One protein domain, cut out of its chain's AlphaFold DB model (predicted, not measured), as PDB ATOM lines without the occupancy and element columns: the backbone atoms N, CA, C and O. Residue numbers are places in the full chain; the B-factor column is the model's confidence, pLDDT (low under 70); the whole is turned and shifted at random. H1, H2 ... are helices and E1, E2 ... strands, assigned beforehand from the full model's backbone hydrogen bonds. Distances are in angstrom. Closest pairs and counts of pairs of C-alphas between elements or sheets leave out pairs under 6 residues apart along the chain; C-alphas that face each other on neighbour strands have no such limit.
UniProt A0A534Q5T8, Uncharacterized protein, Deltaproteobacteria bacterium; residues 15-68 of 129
ATOM      1  N   ILE A  15     156.344 181.037  53.427       90.25
ATOM      2  CA  ILE A  15     156.208 179.888  52.530       90.25
ATOM      3  C   ILE A  15     156.871 180.270  51.206       90.25
ATOM      4  O   ILE A  15     156.449 181.234  50.568       90.25
ATOM      5  N   ILE A  16     157.942 179.573  50.835       92.75
ATOM      6  CA  ILE A  16     158.860 179.966  49.755       92.75
ATOM      7  C   ILE A  16     159.321 178.753  48.945       92.75
ATOM      8  O   ILE A  16     159.115 177.616  49.361       92.75
ATOM      9  N   GLY A  17     159.943 178.978  47.785       93.38
ATOM     10  CA  GLY A  17     160.717 177.929  47.122       93.38
ATOM     11  C   GLY A  17     162.013 177.643  47.882       93.38
ATOM     12  O   GLY A  17     162.550 178.534  48.546       93.38
ATOM     13  N   ASP A  18     162.494 176.403  47.800       93.19
ATOM     14  CA  ASP A  18     163.604 175.929  48.633       93.19
ATOM     15  C   ASP A  18     164.867 176.793  48.437       93.19
ATOM     16  O   ASP A  18     165.272 177.034  47.292       93.19
ATOM     17  N   PRO A  19     165.498 177.284  49.521       91.56
ATOM     18  CA  PRO A  19     166.693 178.113  49.428       91.56
ATOM     19  C   PRO A  19     167.838 177.430  48.671       91.56
ATOM     20  O   PRO A  19     168.191 176.286  48.950       91.56
ATOM     21  N   GLY A  20     168.435 178.150  47.727       90.31
ATOM     22  CA  GLY A  20     169.573 177.725  46.912       90.31
ATOM     23  C   GLY A  20     169.199 177.066  45.583       90.31
ATOM     24  O   GLY A  20     170.036 177.021  44.683       90.31
ATOM     25  N   SER A  21     167.961 176.586  45.417       91.00
ATOM     26  CA  SER A  21     167.555 175.861  44.199       91.00
ATOM     27  C   SER A  21     166.141 176.153  43.698       91.00
ATOM     28  O   SER A  21     165.814 175.801  42.564       91.00
ATOM     29  N   GLY A  22     165.285 176.768  44.516       91.50
ATOM     30  CA  GLY A  22     163.842 176.749  44.295       91.50
ATOM     31  C   GLY A  22     163.278 175.335  44.447       91.50
ATOM     32  O   GLY A  22     163.969 174.415  44.890       91.50
ATOM     33  N   CYS A  23     162.014 175.149  44.069       92.88
ATOM     34  CA  CYS A  23     161.357 173.849  44.169       92.88
ATOM     35  C   CYS A  23     160.397 173.583  43.002       92.88
ATOM     36  O   CYS A  23     159.876 174.505  42.364       92.88
ATOM     37  N   ASN A  24     160.154 172.301  42.722       92.75
ATOM     38  CA  ASN A  24     159.150 171.848  41.763       92.75
ATOM     39  C   ASN A  24     158.623 170.462  42.166       92.75
ATOM     40  O   ASN A  24     159.410 169.524  42.263       92.75
ATOM     41  N   ASN A  25     157.308 170.322  42.368       87.12
ATOM     42  CA  ASN A  25     156.665 169.034  42.680       87.12
ATOM     43  C   ASN A  25     155.771 168.491  41.545       87.12
ATOM     44  O   ASN A  25     154.962 167.593  41.763       87.12
ATOM     45  N   GLY A  26     155.878 169.057  40.340       85.88
ATOM     46  CA  GLY A  26     155.082 168.688  39.167       85.88
ATOM     47  C   GLY A  26     153.759 169.447  39.029       85.88
ATOM     48  O   GLY A  26     153.259 169.566  37.915       85.88
ATOM     49  N   THR A  27     153.221 170.013  40.115       83.94
ATOM     50  CA  THR A  27     152.008 170.861  40.089       83.94
ATOM     51  C   THR A  27     152.325 172.317  40.426       83.94
ATOM     52  O   THR A  27     151.738 173.239  39.867       83.94
ATOM     53  N   VAL A  28     153.286 172.528  41.322       84.94
ATOM     54  CA  VAL A  28     153.748 173.839  41.769       84.94
ATOM     55  C   VAL A  28     155.238 173.949  41.481       84.94
ATOM     56  O   VAL A  28     156.004 173.026  41.765       84.94
ATOM     57  N   LYS A  29     155.644 175.093  40.929       92.00
ATOM     58  CA  LYS A  29     157.042 175.471  40.716       92.00
ATOM     59  C   LYS A  29     157.284 176.837  41.339       92.00
ATOM     60  O   LYS A  29     156.514 177.763  41.099       92.00
ATOM     61  N   ALA A  30     158.372 176.960  42.086       91.94
ATOM     62  CA  ALA A  30     158.807 178.211  42.683       91.94
ATOM     63  C   ALA A  30     160.311 178.410  42.508       91.94
ATOM     64  O   ALA A  30     161.082 177.453  42.444       91.94
ATOM     65  N   GLU A  31     160.710 179.671  42.405       93.12
ATOM     66  CA  GLU A  31     162.113 180.073  42.346       93.12
ATOM     67  C   GLU A  31     162.738 180.104  43.746       93.12
ATOM     68  O   GLU A  31     162.047 179.971  44.758       93.12
ATOM     69  N   ASP A  32     164.060 180.257  43.787       94.31
ATOM     70  CA  ASP A  32     164.841 180.318  45.017       94.31
ATOM     71  C   ASP A  32     164.335 181.414  45.976       94.31
ATOM     72  O   ASP A  32     164.304 182.605  45.657       94.31
ATOM     73  N   GLY A  33     163.957 180.989  47.184       92.12
ATOM     74  CA  GLY A  33     163.472 181.845  48.257       92.12
ATOM     75  C   GLY A  33     164.543 182.366  49.219       92.12
ATOM     76  O   GLY A  33     164.171 182.957  50.234       92.12
ATOM     77  N   SER A  34     165.842 182.174  48.947       93.56
ATOM     78  CA  SER A  34     166.947 182.456  49.889       93.56
ATOM     79  C   SER A  34     166.855 183.818  50.582       93.56
ATOM     80  O   SER A  34     166.977 183.902  51.800       93.56
ATOM     81  N   ARG A  35     166.517 184.885  49.845       91.06
ATOM     82  CA  ARG A  35     166.381 186.240  50.417       91.06
ATOM     83  C   ARG A  35     165.344 186.323  51.539       91.06
ATOM     84  O   ARG A  35     165.513 187.100  52.475       91.06
ATOM     85  N   TYR A  36     164.257 185.565  51.434       89.88
ATOM     86  CA  TYR A  36     163.234 185.499  52.473       89.88
ATOM     87  C   TYR A  36     163.663 184.562  53.602       89.88
ATOM     88  O   TYR A  36     163.414 184.880  54.762       89.88
ATOM     89  N   ALA A  37     164.357 183.463  53.291       89.81
ATOM     90  CA  ALA A  37     164.923 182.561  54.294       89.81
ATOM     91  C   ALA A  37     165.942 183.265  55.209       89.81
ATOM     92  O   ALA A  37     165.954 183.020  56.417       89.81
ATOM     93  N   ASP A  38     166.724 184.205  54.675       90.19
ATOM     94  CA  ASP A  38     167.646 185.031  55.461       90.19
ATOM     95  C   ASP A  38     166.899 185.912  56.474       90.19
ATOM     96  O   ASP A  38     167.291 186.015  57.637       90.19
ATOM     97  N   VAL A  39     165.776 186.515  56.065       88.00
ATOM     98  CA  VAL A  39     164.928 187.336  56.950       88.00
ATOM     99  C   VAL A  39     164.249 186.476  58.018       88.00
ATOM    100  O   VAL A  39     164.195 186.862  59.189       88.00
ATOM    101  N   VAL A  40     163.757 185.298  57.633       88.56
ATOM    102  CA  VAL A  40     163.190 184.307  58.556       88.56
ATOM    103  C   VAL A  40     164.227 183.929  59.617       88.56
ATOM    104  O   VAL A  40     163.960 184.048  60.813       88.56
ATOM    105  N   THR A  41     165.439 183.571  59.193       85.88
ATOM    106  CA  THR A  41     166.539 183.182  60.089       85.88
ATOM    107  C   THR A  41     166.948 184.340  60.999       85.88
ATOM    108  O   THR A  41     167.076 184.166  62.210       85.88
ATOM    109  N   GLY A  42     167.063 185.554  60.453       83.31
ATOM    110  CA  GLY A  42     167.417 186.757  61.210       83.31
ATOM    111  C   GLY A  42     166.368 187.203  62.235       83.31
ATOM    112  O   GLY A  42     166.688 187.967  63.144       83.31
ATOM    113  N   THR A  43     165.124 186.731  62.117       83.12
ATOM    114  CA  THR A  43     164.033 187.005  63.074       83.12
ATOM    115  C   THR A  43     163.680 185.797  63.946       83.12
ATOM    116  O   THR A  43     162.769 185.875  64.773       83.12
ATOM    117  N   GLY A  44     164.397 184.679  63.784       77.31
ATOM    118  CA  GLY A  44     164.129 183.428  64.490       77.31
ATOM    119  C   GLY A  44     162.762 182.823  64.162       77.31
ATOM    120  O   GLY A  44     162.166 182.184  65.030       77.31
ATOM    121  N   GLY A  45     162.218 183.088  62.971       81.75
ATOM    122  CA  GLY A  45     161.017 182.432  62.451       81.75
ATOM    123  C   GLY A  45     161.333 181.115  61.738       81.75
ATOM    124  O   GLY A  45     162.464 180.629  61.781       81.75
ATOM    125  N   LYS A  46     160.334 180.542  61.060       86.50
ATOM    126  CA  LYS A  46     160.485 179.341  60.225       86.50
ATOM    127  C   LYS A  46     160.000 179.571  58.801       86.50
ATOM    128  O   LYS A  46     159.084 180.357  58.556       86.50
ATOM    129  N   TRP A  47     160.623 178.874  57.858       89.56
ATOM    130  CA  TRP A  47     160.180 178.844  56.473       89.56
ATOM    131  C   TRP A  47     159.718 177.437  56.100       89.56
ATOM    132  O   TRP A  47     160.201 176.452  56.657       89.56
ATOM    133  N   TYR A  48     158.783 177.363  55.159       90.56
ATOM    134  CA  TYR A  48     158.231 176.117  54.636       90.56
ATOM    135  C   TYR A  48     158.290 176.123  53.111       90.56
ATOM    136  O   TYR A  48     158.117 177.171  52.484       90.56
ATOM    137  N   SER A  49     158.521 174.955  52.511       90.56
ATOM    138  CA  SER A  49     158.503 174.814  51.055       90.56
ATOM    139  C   SER A  49     157.081 174.953  50.518       90.56
ATOM    140  O   SER A  49     156.180 174.222  50.934       90.56
ATOM    141  N   ILE A  50     156.882 175.829  49.536       90.19
ATOM    142  CA  ILE A  50     155.618 175.921  48.788       90.19
ATOM    143  C   ILE A  50     155.358 174.672  47.933       90.19
ATOM    144  O   ILE A  50     154.234 174.424  47.507       90.19
ATOM    145  N   CYS A  51     156.381 173.854  47.695       91.88
ATOM    146  CA  CYS A  51     156.233 172.587  46.994       91.88
ATOM    147  C   CYS A  51     155.945 171.410  47.935       91.88
ATOM    148  O   CYS A  51     155.914 170.270  47.463       91.88
ATOM    149  N   SER A  52     155.723 171.654  49.235       88.50
ATOM    150  CA  SER A  52     155.397 170.600  50.200       88.50
ATOM    151  C   SER A  52     154.218 169.746  49.722       88.50
ATOM    152  O   SER A  52     153.199 170.264  49.261       88.50
ATOM    153  N   ALA A  53     154.357 168.426  49.844       83.88
ATOM    154  CA  ALA A  53     153.283 167.473  49.573       83.88
ATOM    155  C   ALA A  53     152.308 167.338  50.759       83.88
ATOM    156  O   ALA A  53     151.176 166.897  50.574       83.88
ATOM    157  N   ASP A  54     152.732 167.740  51.963       84.44
ATOM    158  CA  ASP A  54     151.939 167.669  53.191       84.44
ATOM    159  C   ASP A  54     151.675 169.074  53.743       84.44
ATOM    160  O   ASP A  54     152.369 169.594  54.623       84.44
ATOM    161  N   TRP A  55     150.650 169.718  53.191       85.69
ATOM    162  CA  TRP A  55     150.193 171.028  53.651       85.69
ATOM    163  C   TRP A  55     149.470 170.982  54.996       85.69
ATOM    164  O   TRP A  55     149.408 172.003  55.680       85.69
ATOM    165  N   ALA A  56     148.939 169.822  55.395       82.50
ATOM    166  CA  ALA A  56     148.282 169.671  56.688       82.50
ATOM    167  C   ALA A  56     149.305 169.800  57.824       82.50
ATOM    168  O   ALA A  56     149.068 170.526  58.793       82.50
ATOM    169  N   GLN A  57     150.473 169.172  57.667       78.94
ATOM    170  CA  GLN A  57     151.584 169.311  58.601       78.94
ATOM    171  C   GLN A  57     152.147 170.742  58.606       78.94
ATOM    172  O   GLN A  57     152.322 171.317  59.679       78.94
ATOM    173  N   VAL A  58     152.330 171.364  57.433       83.25
ATOM    174  CA  VAL A  58     152.771 172.772  57.330       83.25
ATOM    175  C   VAL A  58     151.807 173.710  58.064       83.25
ATOM    176  O   VAL A  58     152.239 174.526  58.873       83.25
ATOM    177  N   ALA A  59     150.496 173.573  57.844       79.94
ATOM    178  CA  ALA A  59     149.490 174.399  58.508       79.94
ATOM    179  C   ALA A  59     149.478 174.194  60.032       79.94
ATOM    180  O   ALA A  59     149.336 175.157  60.786       79.94
ATOM    181  N   LYS A  60     149.665 172.954  60.495       78.25
ATOM    182  CA  LYS A  60     149.761 172.630  61.923       78.25
ATOM    183  C   LYS A  60     150.989 173.275  62.566       78.25
ATOM    184  O   LYS A  60     150.858 173.906  63.614       78.25
ATOM    185  N   ASP A  61     152.150 173.168  61.933       76.56
ATOM    186  CA  ASP A  61     153.390 173.738  62.462       76.56
ATOM    187  C   ASP A  61     153.356 175.272  62.440       76.56
ATOM    188  O   ASP A  61     153.713 175.908  63.431       76.56
ATOM    189  N   MET A  62     152.821 175.872  61.371       72.38
ATOM    190  CA  MET A  62     152.584 177.318  61.300       72.38
ATOM    191  C   MET A  62     151.595 177.796  62.363       72.38
ATOM    192  O   MET A  62     151.790 178.865  62.938       72.38
ATOM    193  N   SER A  63     150.546 177.018  62.645       67.44
ATOM    194  CA  SER A  63     149.610 177.316  63.730       67.44
ATOM    195  C   SER A  63     150.340 177.323  65.076       67.44
ATOM    196  O   SER A  63     150.201 178.277  65.834       67.44
ATOM    197  N   LEU A  64     151.155 176.307  65.369       66.00
ATOM    198  CA  LEU A  64     151.940 176.247  66.608       66.00
ATOM    199  C   LEU A  64     152.937 177.412  66.723       66.00
ATOM    200  O   LEU A  64     153.092 177.977  67.802       66.00
ATOM    201  N   ASP A  65     153.560 177.818  65.617       66.12
ATOM    202  CA  ASP A  65     154.497 178.944  65.597       66.12
ATOM    203  C   ASP A  65     153.813 180.313  65.692       66.12
ATOM    204  O   ASP A  65     154.395 181.248  66.242       66.12
ATOM    205  N   ALA A  66     152.589 180.458  65.178       62.44
ATOM    206  CA  ALA A  66     151.782 181.665  65.356       62.44
ATOM    207  C   ALA A  66     151.321 181.814  66.815       62.44
ATOM    208  O   ALA A  66     151.302 182.920  67.358       62.44
ATOM    209  N   PHE A  67     151.021 180.695  67.476       60.31
ATOM    210  CA  PHE A  67     150.752 180.630  68.907       60.31
ATOM    211  C   PHE A  67     152.042 180.378  69.697       60.31
ATOM    212  O   PHE A  67     152.120 179.424  70.471       60.31
ATOM    213  N   ARG A  68     153.053 181.256  69.569       64.25
ATOM    214  CA  ARG A  68     154.119 181.292  70.586       64.25
ATOM    215  C   ARG A  68     153.451 181.559  71.926       64.25
ATOM    216  O   ARG A  68     152.941 182.656  72.164       64.25
TER     217      ARG A  68
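AT A GLANCE: This is residues 15 to 68 of the 129 residues of an uncharacterized protein of Deltaproteobacteria bacterium (UniProt A0A534Q5T8). A flat model in which two helices, H1 and H2, lie on opposite sides of one short strand, E1, in the middle, while a long opening stretch without named elements folds back on itself near Gly 26, at one end of the longest axis. Residues 15 to 16 run beside E1. The printed part has 54 residues, with H1, E1 and H2 in that order along it; the class is mostly helix, though under half of the residues are in named elements. It is compact, with a radius of gyration of the C-alphas of 11.5 A and spans of 33 by 25 by 8 A.

IN THESE COORDINATES: Residues 15 to 33 hold no named element; C-alpha 15 is at (156.208, 179.888, 52.530). H1, residues 34 to 42, begins with C-alpha 34 at (166.947, 182.456, 49.889) and is 12.1 A long from first to last C-alpha. E1, residues 47 to 49, is 7.0 A long. H2, residues 55 to 66, is 15.9 A long and ends with C-alpha 66 at (151.782, 181.665, 65.356).

HOW THE PARTS SIT: Residues 15 to 16 pair with residues 48 to 49 of E1, parallel, and residues 23 to 24 pair with residues 29 to 30, antiparallel. E1 pairs with no named strand. The closest C-alphas of H1 and E1 are those of Ala 37 and Trp 47, 6.4 A apart. The closest of E1 and H2 are those of Tyr 48 and Val 58, 6.9 A apart. H1 and H2 are apart. In H2 every O i to N i+4 pair is within hydrogen-bond range; in H1, 4 of 5 are.

THE WHOLE: The two C-alphas farthest apart, of Gly 26 and Arg 68, are 33.9 A apart. The printed part has no cut, and both links are tight. Mean pLDDT of the printed part is 85.0; residues 63 to 68 are under 70.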